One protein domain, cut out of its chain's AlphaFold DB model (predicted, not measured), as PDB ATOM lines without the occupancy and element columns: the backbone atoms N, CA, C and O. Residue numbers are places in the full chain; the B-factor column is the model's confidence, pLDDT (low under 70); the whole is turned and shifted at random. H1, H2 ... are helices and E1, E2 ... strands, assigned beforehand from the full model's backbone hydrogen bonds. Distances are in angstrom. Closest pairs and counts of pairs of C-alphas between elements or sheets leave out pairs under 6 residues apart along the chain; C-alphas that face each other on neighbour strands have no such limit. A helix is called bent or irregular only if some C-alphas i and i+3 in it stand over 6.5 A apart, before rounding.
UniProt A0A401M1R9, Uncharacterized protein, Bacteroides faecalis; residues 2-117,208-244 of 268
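This is residues 2 to 117 and 208 to 244 of the 268 residues of an uncharacterized protein of Bacteroides faecalis (UniProt A0A401M1R9). What is the shape? The long helix arm H4a stands in the middle, with the helical hairpin of H1 and H2 on one side and that of H5 and H6 on the other, while H4b folds back beside H4a. What makes it up? The printed part has 153 residues, mostly helix, with six named helices and one named strand in the order H1, H2, H3, H4, E1, H5, H6. How large is it? It is compact, with a radius of gyration of the C-alphas of 17.2 A and spans of 52 by 42 by 30 A.

How does it begin? H1, residues 2 to 13, and H2, residues 32 to 49, touch as a hairpin, closest at the C-alphas of Ala 3 and Ile 40, 5.2 A. H2 is only just irregular, C-alphas 34 and 37 being 6.8 A apart. What is the hub? H4, residues 73 to 105, was assigned as one helix by its hydrogen bonds but is bent, with C-alphas 90 and 93 9.0 A apart, into H4a, residues 73 to 90, and H4b, residues 93 to 105, itself irregular with C-alphas 94 and 97 8.2 A apart. H4a touches H2 at the C-alphas of Ile 77 and Ile 48, 5.9 A, and touches H3, residues 51 to 54, with residues 73 to 77 alone, closest at the C-alphas of Ile 77 and Ala 51, 6.6 A. What follows? E1, residues 113 to 115, pairs with no named strand; H5, residues 209 to 222, only just touches H4a, with 3 pairs of C-alphas within 8 A, and forms a hairpin with H6, residues 226 to 242. Are the backbones whole? Every O i to N i+4 pair is within hydrogen-bond range in H1, H5 and H6, against 12 of 14 in H2, 13 of 14 in H4a and 7 of 9 in H4b; H3 is too short for one.

Where are the ends? H1 begins at C-alpha 2, (-16.359, 9.372, -31.621), and H6 ends at C-alpha 242, (-15.463, 42.617, -25.357). How long are the longer pieces? H4a measures 26.3 A, H6 25.1 A and H2 24.1 A.

Is anything missing? Residues 118 to 207 are not printed, and C-alphas 117 and 208 are 16.8 A apart across the cut. Which links are long? Those from H1 to H2 and from H3 to H4 are. Where is confidence low? The pLDDT is under 70 in residues 61 to 64 and 235 to 244.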
ATOM      1  N   THR A   2     -16.757  10.327 -30.557       95.38
ATOM      2  CA  THR A   2     -16.359   9.372 -31.621       95.38
ATOM      3  C   THR A   2     -16.510   9.920 -33.048       95.38
ATOM      4  O   THR A   2     -15.580   9.820 -33.843       95.38
ATOM      5  N   ALA A   3     -17.641  10.567 -33.352       97.44
ATOM      6  CA  ALA A   3     -17.879  11.227 -34.640       97.44
ATOM      7  C   ALA A   3     -16.821  12.301 -34.973       97.44
ATOM      8  O   ALA A   3     -16.313  12.343 -36.089       97.44
ATOM      9  N   PHE A   4     -16.439  13.129 -33.991       97.69
ATOM     10  CA  PHE A   4     -15.397  14.149 -34.151       97.69
ATOM     11  C   PHE A   4     -14.026  13.518 -34.425       97.69
ATOM     12  O   PHE A   4     -13.318  13.954 -35.325       97.69
ATOM     13  N   THR A   5     -13.666  12.455 -33.703       97.00
ATOM     14  CA  THR A   5     -12.399  11.745 -33.923       97.00
ATOM     15  C   THR A   5     -12.320  11.148 -35.326       97.00
ATOM     16  O   THR A   5     -11.308  11.324 -36.000       97.00
ATOM     17  N   TYR A   6     -13.384  10.492 -35.800       97.81
ATOM     18  CA  TYR A   6     -13.416   9.974 -37.170       97.81
ATOM     19  C   TYR A   6     -13.362  11.086 -38.218       97.81
ATOM     20  O   TYR A   6     -12.676  10.914 -39.220       97.81
ATOM     21  N   HIS A   7     -14.013  12.228 -37.970       97.19
ATOM     22  CA  HIS A   7     -13.884  13.412 -38.821       97.19
ATOM     23  C   HIS A   7     -12.424  13.867 -38.925       97.19
ATOM     24  O   HIS A   7     -11.909  13.975 -40.030       97.19
ATOM     25  N   VAL A   8     -11.727  14.064 -37.802       97.06
ATOM     26  CA  VAL A   8     -10.313  14.478 -37.818       97.06
ATOM     27  C   VAL A   8      -9.436  13.457 -38.554       97.06
ATOM     28  O   VAL A   8      -8.558  13.841 -39.324       97.06
ATOM     29  N   LEU A   9      -9.683  12.157 -38.360       97.19
ATOM     30  CA  LEU A   9      -8.937  11.095 -39.040       97.19
ATOM     31  C   LEU A   9      -9.153  11.108 -40.557       97.19
ATOM     32  O   LEU A   9      -8.181  11.074 -41.309       97.19
ATOM     33  N   THR A  10     -10.404  11.158 -41.018       97.19
ATOM     34  CA  THR A  10     -10.694  11.123 -42.458       97.19
ATOM     35  C   THR A  10     -10.285  12.420 -43.156       97.19
ATOM     36  O   THR A  10      -9.855  12.387 -44.304       97.19
ATOM     37  N   ASP A  11     -10.306  13.557 -42.456       95.69
ATOM     38  CA  ASP A  11      -9.757  14.819 -42.958       95.69
ATOM     39  C   ASP A  11      -8.245  14.749 -43.185       95.69
ATOM     40  O   ASP A  11      -7.740  15.311 -44.154       95.69
ATOM     41  N   ALA A  12      -7.525  14.067 -42.292       96.81
ATOM     42  CA  ALA A  12      -6.074  13.951 -42.370       96.81
ATOM     43  C   ALA A  12      -5.612  12.910 -43.402       96.81
ATOM     44  O   ALA A  12      -4.591  13.115 -44.060       96.81
ATOM     45  N   TYR A  13      -6.334  11.793 -43.530       96.50
ATOM     46  CA  TYR A  13      -5.861  10.618 -44.272       96.50
ATOM     47  C   TYR A  13      -6.722  10.232 -45.481       96.50
ATOM     48  O   TYR A  13      -6.285   9.417 -46.291       96.50
ATOM     49  N   GLY A  14      -7.911  10.814 -45.642       96.50
ATOM     50  CA  GLY A  14      -8.891  10.357 -46.621       96.50
ATOM     51  C   GLY A  14      -9.557   9.069 -46.143       96.50
ATOM     52  O   GLY A  14     -10.248   9.071 -45.121       96.50
ATOM     53  N   ASP A  15      -9.375   7.983 -46.885       97.75
ATOM     54  CA  ASP A  15      -9.936   6.678 -46.535       97.75
ATOM     55  C   ASP A  15      -9.349   6.190 -45.211       97.75
ATOM     56  O   ASP A  15      -8.151   6.331 -44.952       97.75
ATOM     57  N   ILE A  16     -10.195   5.614 -44.359       97.06
ATOM     58  CA  ILE A  16      -9.798   5.151 -43.025       97.06
ATOM     59  C   ILE A  16     -10.567   3.890 -42.635       97.06
ATOM     60  O   ILE A  16     -11.673   3.662 -43.126       97.06
ATOM     61  N   PRO A  17     -10.049   3.076 -41.705       96.12
ATOM     62  CA  PRO A  17     -10.863   2.055 -41.070       96.12
ATOM     63  C   PRO A  17     -12.052   2.668 -40.330       96.12
ATOM     64  O   PRO A  17     -11.861   3.479 -39.422       96.12
ATOM     65  N   PHE A  18     -13.273   2.254 -40.684       96.31
ATOM     66  CA  PHE A  18     -14.497   2.788 -40.080       96.31
ATOM     67  C   PHE A  18     -15.499   1.687 -39.702       96.31
ATOM     68  O   PHE A  18     -15.733   1.437 -38.521       96.31
ATOM     69  N   THR A  19     -16.048   0.958 -40.675       94.88
ATOM     70  CA  THR A  19     -17.086  -0.070 -40.455       94.88
ATOM     71  C   THR A  19     -16.563  -1.314 -39.729       94.88
ATOM     72  O   THR A  19     -17.287  -1.972 -38.971       94.88
ATOM     73  N   GLU A  20     -15.286  -1.633 -39.939       93.50
ATOM     74  CA  GLU A  20     -14.570  -2.755 -39.318       93.50
ATOM     75  C   GLU A  20     -13.586  -2.302 -38.229       93.50
ATOM     76  O   GLU A  20     -12.903  -3.129 -37.618       93.50
ATOM     77  N   ALA A  21     -13.514  -0.995 -37.961       92.81
ATOM     78  CA  ALA A  21     -12.630  -0.452 -36.943       92.81
ATOM     79  C   ALA A  21     -12.963  -1.017 -35.554       92.81
ATOM     80  O   ALA A  21     -14.116  -1.307 -35.233       92.81
ATOM     81  N   LEU A  22     -11.926  -1.167 -34.721       89.50
ATOM     82  CA  LEU A  22     -12.017  -1.617 -33.323       89.50
ATOM     83  C   LEU A  22     -12.577  -3.044 -33.115       89.50
ATOM     84  O   LEU A  22     -12.873  -3.420 -31.984       89.50
ATOM     85  N   LYS A  23     -12.683  -3.868 -34.172       89.00
ATOM     86  CA  LYS A  23     -13.203  -5.253 -34.106       89.00
ATOM     87  C   LYS A  23     -12.135  -6.357 -34.109       89.00
ATOM     88  O   LYS A  23     -12.483  -7.534 -34.087       89.00
ATOM     89  N   GLY A  24     -10.845  -6.019 -34.137       82.50
ATOM     90  CA  GLY A  24      -9.748  -6.998 -34.161       82.50
ATOM     91  C   GLY A  24      -8.693  -6.700 -35.230       82.50
ATOM     92  O   GLY A  24      -8.512  -5.548 -35.619       82.50
ATOM     93  N   LYS A  25      -7.945  -7.723 -35.673       80.12
ATOM     94  CA  LYS A  25      -6.810  -7.545 -36.602       80.12
ATOM     95  C   LYS A  25      -7.254  -7.431 -38.067       80.12
ATOM     96  O   LYS A  25      -8.096  -8.203 -38.508       80.12
ATOM     97  N   ASN A  26      -6.576  -6.537 -38.800       81.75
ATOM     98  CA  ASN A  26      -6.716  -6.233 -40.234       81.75
ATOM     99  C   ASN A  26      -8.089  -5.675 -40.637       81.75
ATOM    100  O   ASN A  26      -8.859  -6.335 -41.324       81.75
ATOM    101  N   CYS A  27      -8.368  -4.437 -40.233       88.88
ATOM    102  CA  CYS A  27      -9.506  -3.686 -40.752       88.88
ATOM    103  C   CYS A  27      -9.200  -3.138 -42.151       88.88
ATOM    104  O   CYS A  27      -8.090  -2.666 -42.418       88.88
ATOM    105  N   LYS A  28     -10.191  -3.199 -43.042       92.75
ATOM    106  CA  LYS A  28     -10.121  -2.498 -44.325       92.75
ATOM    107  C   LYS A  28     -10.270  -0.991 -44.133       92.75
ATOM    108  O   LYS A  28     -10.786  -0.531 -43.115       92.75
ATOM    109  N   TYR A  29      -9.844  -0.253 -45.147       96.19
ATOM    110  CA  TYR A  29     -10.071   1.178 -45.256       96.19
ATOM    111  C   TYR A  29     -11.370   1.379 -46.031       96.19
ATOM    112  O   TYR A  29     -11.546   0.800 -47.103       96.19
ATOM    113  N   ASP A  30     -12.284   2.144 -45.451       97.81
ATOM    114  CA  ASP A  30     -13.543   2.517 -46.074       97.81
ATOM    115  C   ASP A  30     -13.394   3.877 -46.760       97.81
ATOM    116  O   ASP A  30     -12.701   4.766 -46.255       97.81
ATOM    117  N   ASP A  31     -14.064   4.026 -47.904       98.00
ATOM    118  CA  ASP A  31     -14.024   5.248 -48.704       98.00
ATOM    119  C   ASP A  31     -14.572   6.440 -47.912       98.00
ATOM    120  O   ASP A  31     -15.689   6.408 -47.372       98.00
ATOM    121  N   SER A  32     -13.773   7.503 -47.862       96.88
ATOM    122  CA  SER A  32     -14.074   8.693 -47.071       96.88
ATOM    123  C   SER A  32     -15.431   9.299 -47.439       96.88
ATOM    124  O   SER A  32     -16.270   9.562 -46.572       96.88
ATOM    125  N   LYS A  33     -15.681   9.485 -48.741       95.25
ATOM    126  CA  LYS A  33     -16.833  10.231 -49.259       95.25
ATOM    127  C   LYS A  33     -18.137   9.447 -49.155       95.25
ATOM    128  O   LYS A  33     -19.172  10.023 -48.833       95.25
ATOM    129  N   THR A  34     -18.102   8.164 -49.481       96.44
ATOM    130  CA  THR A  34     -19.297   7.334 -49.679       96.44
ATOM    131  C   THR A  34     -19.682   6.526 -48.448       96.44
ATOM    132  O   THR A  34     -20.852   6.171 -48.318       96.44
ATOM    133  N   ILE A  35     -18.742   6.267 -47.532       97.81
ATOM    134  CA  ILE A  35     -18.985   5.459 -46.331       97.81
ATOM    135  C   ILE A  35     -18.709   6.253 -45.056       97.81
ATOM    136  O   ILE A  35     -19.585   6.346 -44.195       97.81
ATOM    137  N   VAL A  36     -17.518   6.843 -44.925       97.88
ATOM    138  CA  VAL A  36     -17.078   7.434 -43.651       97.88
ATOM    139  C   VAL A  36     -17.867   8.700 -43.311       97.88
ATOM    140  O   VAL A  36     -18.490   8.739 -42.254       97.88
ATOM    141  N   TYR A  37     -17.917   9.715 -44.185       97.62
ATOM    142  CA  TYR A  37     -18.687  10.941 -43.908       97.62
ATOM    143  C   TYR A  37     -20.183  10.679 -43.680       97.62
ATOM    144  O   TYR A  37     -20.699  11.169 -42.671       97.62
ATOM    145  N   PRO A  38     -20.891   9.896 -44.522       97.31
ATOM    146  CA  PRO A  38     -22.283   9.540 -44.253       97.31
ATOM    147  C   PRO A  38     -22.455   8.819 -42.913       97.31
ATOM    148  O   PRO A  38     -23.384   9.117 -42.166       97.31
ATOM    149  N   GLY A  39     -21.526   7.925 -42.561       98.00
ATOM    150  CA  GLY A  39     -21.524   7.246 -41.269       98.00
ATOM    151  C   GLY A  39     -21.320   8.194 -40.085       98.00
ATOM    152  O   GLY A  39     -22.013   8.070 -39.078       98.00
ATOM    153  N   ILE A  40     -20.416   9.173 -40.200       98.31
ATOM    154  CA  ILE A  40     -20.212  10.207 -39.174       98.31
ATOM    155  C   ILE A  40     -21.476  11.064 -39.022       98.31
ATOM    156  O   ILE A  40     -21.895  11.331 -37.897       98.31
ATOM    157  N   ILE A  41     -22.108  11.468 -40.129       98.25
ATOM    158  CA  ILE A  41     -23.369  12.225 -40.102       98.25
ATOM    159  C   ILE A  41     -24.466  11.408 -39.413       98.25
ATOM    160  O   ILE A  41     -25.173  11.952 -38.566       98.25
ATOM    161  N   GLN A  42     -24.565  10.105 -39.692       98.06
ATOM    162  CA  GLN A  42     -25.517   9.234 -39.005       98.06
ATOM    163  C   GLN A  42     -25.242   9.154 -37.498       98.06
ATOM    164  O   GLN A  42     -26.167   9.299 -36.709       98.06
ATOM    165  N   MET A  43     -23.978   9.018 -37.077       97.88
ATOM    166  CA  MET A  43     -23.624   9.044 -35.650       97.88
ATOM    167  C   MET A  43     -24.034  10.359 -34.972       97.88
ATOM    168  O   MET A  43     -24.392  10.359 -33.795       97.88
ATOM    169  N   LEU A  44     -23.958  11.483 -35.690       98.12
ATOM    170  CA  LEU A  44     -24.393  12.783 -35.180       98.12
ATOM    171  C   LEU A  44     -25.917  12.880 -35.112       98.12
ATOM    172  O   LEU A  44     -26.418  13.396 -34.117       98.12
ATOM    173  N   ASN A  45     -26.644  12.353 -36.100       97.50
ATOM    174  CA  ASN A  45     -28.106  12.246 -36.048       97.50
ATOM    175  C   ASN A  45     -28.546  11.436 -34.829       97.50
ATOM    176  O   ASN A  45     -29.273  11.953 -33.990       97.50
ATOM    177  N   ASP A  46     -27.994  10.233 -34.659       96.19
ATOM    178  CA  ASP A  46     -28.319   9.354 -33.534       96.19
ATOM    179  C   ASP A  46     -28.025  10.009 -32.173       96.19
ATOM    180  O   ASP A  46     -28.687   9.713 -31.178       96.19
ATOM    181  N   ALA A  47     -27.001  10.866 -32.099       94.44
ATOM    182  CA  ALA A  47     -26.669  11.610 -30.888       94.44
ATOM    183  C   ALA A  47     -27.633  12.780 -30.638       94.44
ATOM    184  O   ALA A  47     -28.021  13.007 -29.494       94.44
ATOM    185  N   ILE A  48     -28.018  13.509 -31.690       95.44
ATOM    186  CA  ILE A  48     -28.969  14.625 -31.614       95.44
ATOM    187  C   ILE A  48     -30.366  14.116 -31.242       95.44
ATOM    188  O   ILE A  48     -31.015  14.707 -30.384       95.44
ATOM    189  N   ASP A  49     -30.796  12.992 -31.813       94.62
ATOM    190  CA  ASP A  49     -32.117  12.401 -31.566       94.62
ATOM    191  C   ASP A  49     -32.282  11.903 -30.119       94.62
ATOM    192  O   ASP A  49     -33.398  11.796 -29.616       94.62
ATOM    193  N   LYS A  50     -31.173  11.655 -29.411       90.56
ATOM    194  CA  LYS A  50     -31.150  11.278 -27.986       90.56
ATOM    195  C   LYS A  50     -31.135  12.472 -27.028       90.56
ATOM    196  O   LYS A  50     -30.946  12.276 -25.828       90.56
ATOM    197  N   ALA A  51     -31.301  13.703 -27.515       86.88
ATOM    198  CA  ALA A  51     -31.250  14.908 -26.681       86.88
ATOM    199  C   ALA A  51     -32.251  14.877 -25.511       86.88
ATOM    200  O   ALA A  51     -31.890  15.232 -24.383       86.88
ATOM    201  N   ASP A  52     -33.480  14.423 -25.768       85.62
ATOM    202  CA  ASP A  52     -34.537  14.350 -24.755       85.62
ATOM    203  C   ASP A  52     -34.219  13.289 -23.692       85.62
ATOM    204  O   ASP A  52     -34.329  13.560 -22.494       85.62
ATOM    205  N   ASP A  53     -33.731  12.122 -24.122       85.69
ATOM    206  CA  ASP A  53     -33.286  11.049 -23.228       85.69
ATOM    207  C   ASP A  53     -32.129  11.519 -22.342       85.69
ATOM    208  O   ASP A  53     -32.134  11.283 -21.137       85.69
ATOM    209  N   ALA A  54     -31.157  12.232 -22.919       77.81
ATOM    210  CA  ALA A  54     -29.998  12.764 -22.205       77.81
ATOM    211  C   ALA A  54     -30.351  13.885 -21.212       77.81
ATOM    212  O   ALA A  54     -29.567  14.182 -20.312       77.81
ATOM    213  N   SER A  55     -31.532  14.491 -21.359       75.19
ATOM    214  CA  SER A  55     -32.050  15.547 -20.481       75.19
ATOM    215  C   SER A  55     -33.076  15.022 -19.466       75.19
ATOM    216  O   SER A  55     -33.680  15.802 -18.722       75.19
ATOM    217  N   ALA A  56     -33.294  13.703 -19.418       80.75
ATOM    218  CA  ALA A  56     -34.252  13.083 -18.516       80.75
ATOM    219  C   ALA A  56     -33.851  13.252 -17.039       80.75
ATOM    220  O   ALA A  56     -32.686  13.162 -16.644       80.75
ATOM    221  N   LYS A  57     -34.852  13.470 -16.178       74.56
ATOM    222  CA  LYS A  57     -34.638  13.589 -14.729       74.56
ATOM    223  C   LYS A  57     -34.179  12.253 -14.139       74.56
ATOM    224  O   LYS A  57     -34.745  11.212 -14.453       74.56
ATOM    225  N   GLY A  58     -33.229  12.309 -13.204       72.06
ATOM    226  CA  GLY A  58     -32.759  11.136 -12.457       72.06
ATOM    227  C   GLY A  58     -31.562  10.413 -13.077       72.06
ATOM    228  O   GLY A  58     -31.149   9.384 -12.550       72.06
ATOM    229  N   LEU A  59     -30.988  10.953 -14.156       75.12
ATOM    230  CA  LEU A  59     -29.694  10.504 -14.660       75.12
ATOM    231  C   LEU A  59     -28.566  10.893 -13.695       75.12
ATOM    232  O   LEU A  59     -28.624  11.930 -13.029       75.12
ATOM    233  N   LEU A  60     -27.528  10.055 -13.635       71.06
ATOM    234  CA  LEU A  60     -26.281  10.402 -12.957       71.06
ATOM    235  C   LEU A  60     -25.650  11.596 -13.682       71.06
ATOM    236  O   LEU A  60     -25.452  11.550 -14.895       71.06
ATOM    237  N   ALA A  61     -25.354  12.665 -12.944       65.62
ATOM    238  CA  ALA A  61     -24.694  13.836 -13.505       65.62
ATOM    239  C   ALA A  61     -23.233  13.504 -13.848       65.62
ATOM    240  O   ALA A  61     -22.497  12.988 -13.009       65.62
ATOM    241  N   MET A  62     -22.809  13.835 -15.069       66.69
ATOM    242  CA  MET A  62     -21.463  13.567 -15.604       66.69
ATOM    243  C   MET A  62     -20.397  14.581 -15.141       66.69
ATOM    244  O   MET A  62     -19.286  14.600 -15.662       66.69
ATOM    245  N   SER A  63     -20.724  15.455 -14.186       63.31
ATOM    246  CA  SER A  63     -20.018  16.728 -13.986       63.31
ATOM    247  C   SER A  63     -18.572  16.621 -13.495       63.31
ATOM    248  O   SER A  63     -17.850  17.603 -13.563       63.31
ATOM    249  N   VAL A  64     -18.131  15.473 -12.971       62.91
ATOM    250  CA  VAL A  64     -16.752  15.303 -12.459       62.91
ATOM    251  C   VAL A  64     -15.794  14.781 -13.545       62.91
ATOM    252  O   VAL A  64     -14.584  14.764 -13.340       62.91
ATOM    253  N   GLU A  65     -16.307  14.367 -14.707       79.12
ATOM    254  CA  GLU A  65     -15.540  13.611 -15.712       79.12
ATOM    255  C   GLU A  65     -15.517  14.267 -17.109       79.12
ATOM    256  O   GLU A  65     -14.790  13.806 -17.990       79.12
ATOM    257  N   ASP A  66     -16.272  15.350 -17.321       90.31
ATOM    258  CA  ASP A  66     -16.342  16.079 -18.595       90.31
ATOM    259  C   ASP A  66     -15.580  17.410 -18.540       90.31
ATOM    260  O   ASP A  66     -16.110  18.424 -18.099       90.31
ATOM    261  N   TYR A  67     -14.356  17.419 -19.067       91.38
ATOM    262  CA  TYR A  67     -13.506  18.615 -19.138       91.38
ATOM    263  C   TYR A  67     -13.869  19.605 -20.254       91.38
ATOM    264  O   TYR A  67     -13.087  20.522 -20.507       91.38
ATOM    265  N   VAL A  68     -14.979  19.399 -20.971       93.69
ATOM    266  CA  VAL A  68     -15.421  20.294 -22.049       93.69
ATOM    267  C   VAL A  68     -16.600  21.144 -21.604       93.69
ATOM    268  O   VAL A  68     -16.540  22.366 -21.703       93.69
ATOM    269  N   TYR A  69     -17.668  20.509 -21.119       92.69
ATOM    270  CA  TYR A  69     -18.913  21.196 -20.777       92.69
ATOM    271  C   TYR A  69     -19.454  20.854 -19.389       92.69
ATOM    272  O   TYR A  69     -20.615  21.156 -19.111       92.69
ATOM    273  N   ASP A  70     -18.650  20.231 -18.524       89.38
ATOM    274  CA  ASP A  70     -19.032  19.876 -17.153       89.38
ATOM    275  C   ASP A  70     -20.339  19.057 -17.082       89.38
ATOM    276  O   ASP A  70     -21.112  19.137 -16.123       89.38
ATOM    277  N   GLY A  71     -20.617  18.263 -18.123       88.25
ATOM    278  CA  GLY A  71     -21.830  17.458 -18.246       88.25
ATOM    279  C   GLY A  71     -23.059  18.209 -18.771       88.25
ATOM    280  O   GLY A  71     -24.155  17.646 -18.753       88.25
ATOM    281  N   ASP A  72     -22.922  19.448 -19.256       89.31
ATOM    282  CA  ASP A  72     -24.015  20.188 -19.897       89.31
ATOM    283  C   ASP A  72     -24.364  19.571 -21.260       89.31
ATOM    284  O   ASP A  72     -23.769  19.857 -22.309       89.31
ATOM    285  N   MET A  73     -25.391  18.721 -21.251       89.94
ATOM    286  CA  MET A  73     -25.874  18.051 -22.454       89.94
ATOM    287  C   MET A  73     -26.442  19.018 -23.493       89.94
ATOM    288  O   MET A  73     -26.349  18.734 -24.686       89.94
ATOM    289  N   THR A  74     -26.953  20.189 -23.098       91.50
ATOM    290  CA  THR A  74     -27.434  21.186 -24.067       91.50
ATOM    291  C   THR A  74     -26.273  21.699 -24.915       91.50
ATOM    292  O   THR A  74     -26.395  21.817 -26.139       91.50
ATOM    293  N   LYS A  75     -25.112  21.949 -24.297       93.56
ATOM    294  CA  LYS A  75     -23.895  22.342 -25.022       93.56
ATOM    295  C   LYS A  75     -23.360  21.218 -25.911       93.56
ATOM    296  O   LYS A  75     -22.976  21.480 -27.053       93.56
ATOM    297  N   TRP A  76     -23.428  19.963 -25.464       94.19
ATOM    298  CA  TRP A  76     -23.064  18.810 -26.298       94.19
ATOM    299  C   TRP A  76     -23.954  18.645 -27.534       94.19
ATOM    300  O   TRP A  76     -23.441  18.389 -28.625       94.19
ATOM    301  N   ILE A  77     -25.270  18.839 -27.401       94.94
ATOM    302  CA  ILE A  77     -26.197  18.789 -28.541       94.94
ATOM    303  C   ILE A  77     -25.912  19.926 -29.526       94.94
ATOM    304  O   ILE A  77     -25.860  19.700 -30.736       94.94
ATOM    305  N   ARG A  78     -25.639  21.137 -29.028       96.62
ATOM    306  CA  ARG A  78     -25.212  22.270 -29.864       96.62
ATOM    307  C   ARG A  78     -23.917  21.981 -30.618       96.62
ATOM    308  O   ARG A  78     -23.854  22.232 -31.819       96.62
ATOM    309  N   PHE A  79     -22.916  21.404 -29.951       97.56
ATOM    310  CA  PHE A  79     -21.673  20.966 -30.589       97.56
ATOM    311  C   PHE A  79     -21.935  19.924 -31.687       97.56
ATOM    312  O   PHE A  79     -21.433  20.072 -32.800       97.56
ATOM    313  N   ALA A  80     -22.765  18.910 -31.419       97.69
ATOM    314  CA  ALA A  80     -23.112  17.887 -32.406       97.69
ATOM    315  C   ALA A  80     -23.823  18.481 -33.636       97.69
ATOM    316  O   ALA A  80     -23.475  18.144 -34.769       97.69
ATOM    317  N   LYS A  81     -24.764  19.412 -33.430       98.00
ATOM    318  CA  LYS A  81     -25.456  20.130 -34.512       98.00
ATOM    319  C   LYS A  81     -24.499  20.984 -35.337       98.00
ATOM    320  O   LYS A  81     -24.564  20.936 -36.564       98.00
ATOM    321  N   THR A  82     -23.593  21.729 -34.703       98.44
ATOM    322  CA  THR A  82     -22.603  22.536 -35.434       98.44
ATOM    323  C   THR A  82     -21.617  21.660 -36.199       98.44
ATOM    324  O   THR A  82     -21.341  21.934 -37.366       98.44
ATOM    325  N   LEU A  83     -21.135  20.564 -35.604       98.50
ATOM    326  CA  LEU A  83     -20.260  19.619 -36.295       98.50
ATOM    327  C   LEU A  83     -20.964  18.980 -37.495       98.50
ATOM    328  O   LEU A  83     -20.383  18.910 -38.573       98.50
ATOM    329  N   LYS A  84     -22.232  18.583 -37.349       98.44
ATOM    330  CA  LYS A  84     -23.032  18.078 -38.469       98.44
ATOM    331  C   LYS A  84     -23.131  19.121 -39.584       98.44
ATOM    332  O   LYS A  84     -22.850  18.797 -40.734       98.44
ATOM    333  N   LEU A  85     -23.444  20.376 -39.252       98.56
ATOM    334  CA  LEU A  85     -23.498  21.465 -40.230       98.56
ATOM    335  C   LEU A  85     -22.154  21.649 -40.959       98.56
ATOM    336  O   LEU A  85     -22.135  21.765 -42.184       98.56
ATOM    337  N   LYS A  86     -21.033  21.600 -40.227       97.81
ATOM    338  CA  LYS A  86     -19.673  21.685 -40.786       97.81
ATOM    339  C   LYS A  86     -19.409  20.578 -41.808       97.81
ATOM    340  O   LYS A  86     -18.836  20.838 -42.862       97.81
ATOM    341  N   LEU A  87     -19.849  19.352 -41.521       97.75
ATOM    342  CA  LEU A  87     -19.687  18.217 -42.430       97.75
ATOM    343  C   LEU A  87     -20.569  18.338 -43.678       97.75
ATOM    344  O   LEU A  87     -20.088  18.078 -44.780       97.75
ATOM    345  N   LEU A  88     -21.818  18.788 -43.537       97.94
ATOM    346  CA  LEU A  88     -22.718  19.011 -44.676       97.94
ATOM    347  C   LEU A  88     -22.191  20.102 -45.622       97.94
ATOM    348  O   LEU A  88     -22.313  19.981 -46.841       97.94
ATOM    349  N   MET A  89     -21.543  21.138 -45.080       96.94
ATOM    350  CA  MET A  89     -20.958  22.233 -45.863       96.94
ATOM    351  C   MET A  89     -19.826  21.805 -46.806       96.94
ATOM    352  O   MET A  89     -19.517  22.538 -47.749       96.94
ATOM    353  N   ARG A  90     -19.239  20.614 -46.614       93.19
ATOM    354  CA  ARG A  90     -18.218  20.066 -47.528       93.19
ATOM    355  C   ARG A  90     -18.770  19.785 -48.923       93.19
ATOM    356  O   ARG A  90     -18.046  19.946 -49.900       93.19
ATOM    357  N   ASP A  91     -20.042  19.395 -49.009       93.75
ATOM    358  CA  ASP A  91     -20.780  19.241 -50.263       93.75
ATOM    359  C   ASP A  91     -22.106  20.004 -50.154       93.75
ATOM    360  O   ASP A  91     -23.184  19.438 -49.959       93.75
ATOM    361  N   PHE A  92     -21.992  21.334 -50.193       96.19
ATOM    362  CA  PHE A  92     -23.115  22.244 -49.974       96.19
ATOM    363  C   PHE A  92     -24.297  21.971 -50.912       96.19
ATOM    364  O   PHE A  92     -25.436  21.951 -50.457       96.19
ATOM    365  N   GLU A  93     -24.042  21.756 -52.206       96.06
ATOM    366  CA  GLU A  93     -25.120  21.568 -53.184       96.06
ATOM    367  C   GLU A  93     -25.867  20.253 -52.951       96.06
ATOM    368  O   GLU A  93     -27.097  20.239 -53.002       96.06
ATOM    369  N   ALA A  94     -25.156  19.171 -52.615       95.75
ATOM    370  CA  ALA A  94     -25.790  17.898 -52.284       95.75
ATOM    371  C   ALA A  94     -26.647  17.979 -51.006       95.75
ATOM    372  O   ALA A  94     -27.668  17.302 -50.907       95.75
ATOM    373  N   ASN A  95     -26.259  18.828 -50.048       97.25
ATOM    374  CA  ASN A  95     -26.864  18.891 -48.713       97.25
ATOM    375  C   ASN A  95     -27.712  20.147 -48.462       97.25
ATOM    376  O   ASN A  95     -28.135  20.405 -47.333       97.25
ATOM    377  N   LYS A  96     -27.984  20.945 -49.500       97.69
ATOM    378  CA  LYS A  96     -28.605  22.273 -49.386       97.69
ATOM    379  C   LYS A  96     -29.910  22.275 -48.584       97.69
ATOM    380  O   LYS A  96     -30.089  23.117 -47.706       97.69
ATOM    381  N   THR A  97     -30.800  21.321 -48.852       97.88
ATOM    382  CA  THR A  97     -32.097  21.199 -48.164       97.88
ATOM    383  C   THR A  97     -31.933  20.899 -46.673       97.88
ATOM    384  O   THR A  97     -32.634  21.465 -45.832       97.88
ATOM    385  N   GLU A  98     -30.991  20.023 -46.322       97.50
ATOM    386  CA  GLU A  98     -30.725  19.668 -44.929       97.50
ATOM    387  C   GLU A  98     -30.082  20.836 -44.177       97.50
ATOM    388  O   GLU A  98     -30.505  21.160 -43.069       97.50
ATOM    389  N   ILE A  99     -29.147  21.546 -44.815       98.31
ATOM    390  CA  ILE A  99     -28.550  22.775 -44.277       98.31
ATOM    391  C   ILE A  99     -29.640  23.812 -43.978       98.31
ATOM    392  O   ILE A  99     -29.688  24.342 -42.871       98.31
ATOM    393  N   GLN A 100     -30.561  24.066 -44.915       97.81
ATOM    394  CA  GLN A 100     -31.687  24.983 -44.689       97.81
ATOM    395  C   GLN A 100     -32.564  24.544 -43.511       97.81
ATOM    396  O   GLN A 100     -32.952  25.375 -42.690       97.81
ATOM    397  N   THR A 101     -32.836  23.242 -43.399       97.88
ATOM    398  CA  THR A 101     -33.616  22.668 -42.293       97.88
ATOM    399  C   THR A 101     -32.918  22.890 -40.951       97.88
ATOM    400  O   THR A 101     -33.546  23.326 -39.987       97.88
ATOM    401  N   MET A 102     -31.606  22.658 -40.885       97.62
ATOM    402  CA  MET A 102     -30.817  22.875 -39.673       97.62
ATOM    403  C   MET A 102     -30.739  24.354 -39.289       97.62
ATOM    404  O   MET A 102     -30.891  24.680 -38.114       97.62
ATOM    405  N   LEU A 103     -30.542  25.255 -40.256       97.00
ATOM    406  CA  LEU A 103     -30.534  26.698 -39.999       97.00
ATOM    407  C   LEU A 103     -31.881  27.188 -39.460       97.00
ATOM    408  O   LEU A 103     -31.904  28.008 -38.546       97.00
ATOM    409  N   ALA A 104     -32.994  26.666 -39.986       96.50
ATOM    410  CA  ALA A 104     -34.330  26.979 -39.485       96.50
ATOM    411  C   ALA A 104     -34.561  26.447 -38.059       96.50
ATOM    412  O   ALA A 104     -35.201  27.120 -37.255       96.50
ATOM    413  N   ALA A 105     -34.018  25.268 -37.733       95.50
ATOM    414  CA  ALA A 105     -34.062  24.712 -36.379       95.50
ATOM    415  C   ALA A 105     -33.184  25.494 -35.380       95.50
ATOM    416  O   ALA A 105     -33.488  25.533 -34.188       95.50
ATOM    417  N   GLY A 106     -32.101  26.123 -35.848       94.50
ATOM    418  CA  GLY A 106     -31.233  26.982 -35.041       94.50
ATOM    419  C   GLY A 106     -30.499  26.234 -33.924       94.50
ATOM    420  O   GLY A 106     -30.220  25.048 -34.040       94.50
ATOM    421  N   ASP A 107     -30.186  26.937 -32.832       94.19
ATOM    422  CA  ASP A 107     -29.506  26.436 -31.623       94.19
ATOM    423  C   ASP A 107     -28.224  25.628 -31.897       94.19
ATOM    424  O   ASP A 107     -28.140  24.422 -31.653       94.19
ATOM    425  N   PHE A 108     -27.241  26.337 -32.449       96.62
ATOM    426  CA  PHE A 108     -25.870  25.885 -32.672       96.62
ATOM    427  C   PHE A 108     -24.970  26.242 -31.484       96.62
ATOM    428  O   PHE A 108     -25.409  26.907 -30.543       96.62
ATOM    429  N   LEU A 109     -23.722  25.780 -31.525       94.94
ATOM    430  CA  LEU A 109     -22.659  26.103 -30.570       94.94
ATOM    431  C   LEU A 109     -22.537  27.620 -30.349       94.94
ATOM    432  O   LEU A 109     -22.486  28.388 -31.307       94.94
ATOM    433  N   LYS A 110     -22.523  28.020 -29.071       91.81
ATOM    434  CA  LYS A 110     -22.416  29.418 -28.603       91.81
ATOM    435  C   LYS A 110     -21.218  29.640 -27.684       91.81
ATOM    436  O   LYS A 110     -20.777  30.769 -27.538       91.81
ATOM    437  N   ASP A 111     -20.734  28.565 -27.068       91.75
ATOM    438  CA  ASP A 111     -19.607  28.538 -26.146       91.75
ATOM    439  C   ASP A 111     -18.514  27.666 -26.762       91.75
ATOM    440  O   ASP A 111     -18.830  26.665 -27.410       91.75
ATOM    441  N   ASP A 112     -17.250  28.012 -26.547       94.56
ATOM    442  CA  ASP A 112     -16.133  27.227 -27.064       94.56
ATOM    443  C   ASP A 112     -16.144  25.793 -26.507       94.56
ATOM    444  O   ASP A 112     -16.212  25.571 -25.296       94.56
ATOM    445  N   ALA A 113     -16.007  24.805 -27.391       96.56
ATOM    446  CA  ALA A 113     -15.771  23.419 -27.014       96.56
ATOM    447  C   ALA A 113     -14.276  23.236 -26.748       96.56
ATOM    448  O   ALA A 113     -13.508  22.957 -27.676       96.56
ATOM    449  N   THR A 114     -13.853  23.408 -25.497       95.56
ATOM    450  CA  THR A 114     -12.439  23.352 -25.112       95.56
ATOM    451  C   THR A 114     -12.170  22.388 -23.972       95.56
ATOM    452  O   THR A 114     -12.896  22.364 -22.986       95.56
ATOM    453  N   VAL A 115     -11.069  21.643 -24.066       94.56
ATOM    454  CA  VAL A 115     -10.471  20.993 -22.896       94.56
ATOM    455  C   VAL A 115      -9.647  22.037 -22.157       94.56
ATOM    456  O   VAL A 115      -8.726  22.606 -22.742       94.56
ATOM    457  N   HIS A 116      -9.969  22.285 -20.890       91.12
ATOM    458  CA  HIS A 116      -9.399  23.396 -20.115       91.12
ATOM    459  C   HIS A 116      -8.894  22.980 -18.719       91.12
ATOM    460  O   HIS A 116      -8.656  23.815 -17.853       91.12
ATOM    461  N   CYS A 117      -8.682  21.681 -18.492       92.38
ATOM    462  CA  CYS A 117      -8.257  21.112 -17.208       92.38
ATOM    463  C   CYS A 117      -6.732  21.141 -16.967       92.38
ATOM    464  O   CYS A 117      -6.205  20.294 -16.243       92.38
ATOM    465  N   SER A 208     -14.563  26.349 -31.831       93.69
ATOM    466  CA  SER A 208     -14.853  27.631 -31.177       93.69
ATOM    467  C   SER A 208     -16.229  28.181 -31.559       93.69
ATOM    468  O   SER A 208     -16.781  27.865 -32.617       93.69
ATOM    469  N   ALA A 209     -16.773  29.054 -30.714       92.12
ATOM    470  CA  ALA A 209     -17.950  29.855 -31.020       92.12
ATOM    471  C   ALA A 209     -17.712  30.725 -32.259       92.12
ATOM    472  O   ALA A 209     -18.573  30.813 -33.132       92.12
ATOM    473  N   ALA A 210     -16.500  31.270 -32.400       89.75
ATOM    474  CA  ALA A 210     -16.105  32.018 -33.586       89.75
ATOM    475  C   ALA A 210     -16.169  31.173 -34.869       89.75
ATOM    476  O   ALA A 210     -16.704  31.625 -35.882       89.75
ATOM    477  N   GLU A 211     -15.670  29.934 -34.831       91.88
ATOM    478  CA  GLU A 211     -15.767  28.997 -35.955       91.88
ATOM    479  C   GLU A 211     -17.230  28.701 -36.306       91.88
ATOM    480  O   GLU A 211     -17.597  28.724 -37.483       91.88
ATOM    481  N   ALA A 212     -18.078  28.475 -35.300       94.69
ATOM    482  CA  ALA A 212     -19.503  28.239 -35.504       94.69
ATOM    483  C   ALA A 212     -20.196  29.441 -36.166       94.69
ATOM    484  O   ALA A 212     -20.982  29.265 -37.097       94.69
ATOM    485  N   GLU A 213     -19.888  30.667 -35.742       92.81
ATOM    486  CA  GLU A 213     -20.452  31.879 -36.341       92.81
ATOM    487  C   GLU A 213     -19.983  32.094 -37.786       92.81
ATOM    488  O   GLU A 213     -20.804  32.405 -38.656       92.81
ATOM    489  N   TYR A 214     -18.697  31.877 -38.084       92.69
ATOM    490  CA  TYR A 214     -18.201  31.936 -39.461       92.69
ATOM    491  C   TYR A 214     -18.856  30.880 -40.352       92.69
ATOM    492  O   TYR A 214     -19.267  31.200 -41.469       92.69
ATOM    493  N   LEU A 215     -19.019  29.657 -39.843       96.06
ATOM    494  CA  LEU A 215     -19.719  28.582 -40.539       96.06
ATOM    495  C   LEU A 215     -21.159  28.989 -40.875       96.06
ATOM    496  O   LEU A 215     -21.575  28.885 -42.026       96.06
ATOM    497  N   LEU A 216     -21.910  29.505 -39.896       95.88
ATOM    498  CA  LEU A 216     -23.285  29.961 -40.110       95.88
ATOM    499  C   LEU A 216     -23.353  31.105 -41.125       95.88
ATOM    500  O   LEU A 216     -24.200  31.087 -42.020       95.88
ATOM    501  N   SER A 217     -22.450  32.082 -41.014       94.31
ATOM    502  CA  SER A 217     -22.347  33.194 -41.962       94.31
ATOM    503  C   SER A 217     -22.124  32.696 -43.392       94.31
ATOM    504  O   SER A 217     -22.818  33.131 -44.316       94.31
ATOM    505  N   GLU A 218     -21.225  31.725 -43.575       95.00
ATOM    506  CA  GLU A 218     -20.981  31.103 -44.873       95.00
ATOM    507  C   GLU A 218     -22.220  30.364 -45.396       95.00
ATOM    508  O   GLU A 218     -22.575  30.530 -46.567       95.00
ATOM    509  N   CYS A 219     -22.922  29.602 -44.550       96.56
ATOM    510  CA  CYS A 219     -24.159  28.930 -44.945       96.56
ATOM    511  C   CYS A 219     -25.190  29.931 -45.496       96.56
ATOM    512  O   CYS A 219     -25.718  29.732 -46.592       96.56
ATOM    513  N   TYR A 220     -25.450  31.031 -44.778       96.38
ATOM    514  CA  TYR A 220     -26.378  32.070 -45.235       96.38
ATOM    515  C   TYR A 220     -25.895  32.754 -46.518       96.38
ATOM    516  O   TYR A 220     -26.690  32.970 -47.434       96.38
ATOM    517  N   ALA A 221     -24.593  33.034 -46.631       94.81
ATOM    518  CA  ALA A 221     -24.018  33.634 -47.828       94.81
ATOM    519  C   ALA A 221     -24.212  32.744 -49.068       94.81
ATOM    520  O   ALA A 221     -24.651  33.239 -50.109       94.81
ATOM    521  N   ARG A 222     -23.959  31.432 -48.955       95.50
ATOM    522  CA  ARG A 222     -24.162  30.466 -50.052       95.50
ATOM    523  C   ARG A 222     -25.637  30.248 -50.394       95.50
ATOM    524  O   ARG A 222     -25.966  29.969 -51.544       95.50
ATOM    525  N   LEU A 223     -26.540  30.434 -49.432       95.94
ATOM    526  CA  LEU A 223     -27.989  30.441 -49.666       95.94
ATOM    527  C   LEU A 223     -28.504  31.748 -50.296       95.94
ATOM    528  O   LEU A 223     -29.676  31.823 -50.659       95.94
ATOM    529  N   GLY A 224     -27.648  32.762 -50.455       93.69
ATOM    530  CA  GLY A 224     -28.010  34.067 -51.008       93.69
ATOM    531  C   GLY A 224     -28.581  35.053 -49.982       93.69
ATOM    532  O   GLY A 224     -28.921  36.181 -50.346       93.69
ATOM    533  N   ASP A 225     -28.636  34.682 -48.703       93.19
ATOM    534  CA  ASP A 225     -29.110  35.529 -47.611       93.19
ATOM    535  C   ASP A 225     -27.971  36.392 -47.047       93.19
ATOM    536  O   ASP A 225     -27.393  36.157 -45.982       93.19
ATOM    537  N   LYS A 226     -27.636  37.440 -47.802       91.12
ATOM    538  CA  LYS A 226     -26.576  38.390 -47.432       91.12
ATOM    539  C   LYS A 226     -26.885  39.157 -46.138       91.12
ATOM    540  O   LYS A 226     -25.958  39.628 -45.481       91.12
ATOM    541  N   GLY A 227     -28.165  39.310 -45.786       89.38
ATOM    542  CA  GLY A 227     -28.598  40.043 -44.595       89.38
ATOM    543  C   GLY A 227     -28.237  39.297 -43.314       89.38
ATOM    544  O   GLY A 227     -27.588  39.863 -42.427       89.38
ATOM    545  N   ASN A 228     -28.580  38.010 -43.252       88.62
ATOM    546  CA  ASN A 228     -28.230  37.168 -42.111       88.62
ATOM    547  C   ASN A 228     -26.722  36.906 -42.028       88.62
ATOM    548  O   ASN A 228     -26.151  37.037 -40.944       88.62
ATOM    549  N   ALA A 229     -26.045  36.683 -43.161       88.62
ATOM    550  CA  ALA A 229     -24.586  36.532 -43.186       88.62
ATOM    551  C   ALA A 229     -23.857  37.749 -42.570       88.62
ATOM    552  O   ALA A 229     -22.984  37.612 -41.705       88.62
ATOM    553  N   LYS A 230     -24.258  38.975 -42.946       85.75
ATOM    554  CA  LYS A 230     -23.670  40.207 -42.388       85.75
ATOM    555  C   LYS A 230     -23.969  40.372 -40.898       85.75
ATOM    556  O   LYS A 230     -23.110  40.838 -40.151       85.75
ATOM    557  N   THR A 231     -25.176  40.012 -40.471       85.56
ATOM    558  CA  THR A 231     -25.604  40.152 -39.074       85.56
ATOM    559  C   THR A 231     -24.768  39.270 -38.151       85.56
ATOM    560  O   THR A 231     -24.248  39.767 -37.155       85.56
ATOM    561  N   ILE A 232     -24.559  38.006 -38.524       81.38
ATOM    562  CA  ILE A 232     -23.742  37.060 -37.749       81.38
ATOM    563  C   ILE A 232     -22.289  37.527 -37.678       81.38
ATOM    564  O   ILE A 232     -21.745  37.685 -36.590       81.38
ATOM    565  N   THR A 233     -21.699  37.891 -38.817       75.75
ATOM    566  CA  THR A 233     -20.313  38.389 -38.865       75.75
ATOM    567  C   THR A 233     -20.105  39.640 -37.994       75.75
ATOM    568  O   THR A 233     -19.032  39.850 -37.432       75.75
ATOM    569  N   ARG A 234     -21.133  40.489 -37.843       70.00
ATOM    570  CA  ARG A 234     -21.070  41.675 -36.977       70.00
ATOM    571  C   ARG A 234     -21.115  41.326 -35.487       70.00
ATOM    572  O   ARG A 234     -20.467  42.021 -34.708       70.00
ATOM    573  N   MET A 235     -21.866  40.298 -35.090       66.75
ATOM    574  CA  MET A 235     -21.902  39.834 -33.695       66.75
ATOM    575  C   MET A 235     -20.527  39.322 -33.258       66.75
ATOM    576  O   MET A 235     -20.053  39.710 -32.188       66.75
ATOM    577  N   LEU A 236     -19.833  38.615 -34.149       65.81
ATOM    578  CA  LEU A 236     -18.479  38.128 -33.911       65.81
ATOM    579  C   LEU A 236     -17.466  39.243 -33.621       65.81
ATOM    580  O   LEU A 236     -16.656  39.140 -32.701       65.81
ATOM    581  N   LEU A 237     -17.500  40.329 -34.396       62.31
ATOM    582  CA  LEU A 237     -16.599  41.473 -34.202       62.31
ATOM    583  C   LEU A 237     -16.829  42.158 -32.847       62.31
ATOM    584  O   LEU A 237     -15.890  42.664 -32.238       62.31
ATOM    585  N   ILE A 238     -18.074  42.152 -32.363       58.34
ATOM    586  CA  ILE A 238     -18.424  42.683 -31.042       58.34
ATOM    587  C   ILE A 238     -17.942  41.736 -29.937       58.34
ATOM    588  O   ILE A 238     -17.478  42.219 -28.906       58.34
ATOM    589  N   TYR A 239     -18.009  40.418 -30.149       53.53
ATOM    590  CA  TYR A 239     -17.476  39.420 -29.217       53.53
ATOM    591  C   TYR A 239     -15.976  39.645 -28.983       53.53
ATOM    592  O   TYR A 239     -15.569  39.932 -27.862       53.53
ATOM    593  N   HIS A 240     -15.193  39.720 -30.063       56.81
ATOM    594  CA  HIS A 240     -13.757  40.008 -29.988       56.81
ATOM    595  C   HIS A 240     -13.442  41.379 -29.359       56.81
ATOM    596  O   HIS A 240     -12.400  41.542 -28.734       56.81
ATOM    597  N   SER A 241     -14.337  42.371 -29.475       51.06
ATOM    598  CA  SER A 241     -14.137  43.676 -28.822       51.06
ATOM    599  C   SER A 241     -14.384  43.681 -27.309       51.06
ATOM    600  O   SER A 241     -13.887  44.559 -26.604       51.06
ATOM    601  N   LYS A 242     -15.168  42.723 -26.794       45.44
ATOM    602  CA  LYS A 242     -15.463  42.617 -25.357       45.44
ATOM    603  C   LYS A 242     -14.330  41.955 -24.577       45.44
ATOM    604  O   LYS A 242     -14.155  42.305 -23.414       45.44
ATOM    605  N   ASP A 243     -13.520  41.130 -25.235       48.59
ATOM    606  CA  ASP A 243     -12.315  40.514 -24.664       48.59
ATOM    607  C   ASP A 243     -11.091  41.461 -24.647       48.59
ATOM    608  O   ASP A 243      -9.965  41.029 -24.436       48.59
ATOM    609  N   GLY A 244     -11.301  42.775 -24.819       40.28
ATOM    610  CA  GLY A 244     -10.264  43.804 -24.644       40.28
ATOM    611  C   GLY A 244      -9.842  44.544 -25.915       40.28
ATOM    612  O   GLY A 244      -9.090  45.514 -25.826       40.28
TER     613      GLY A 244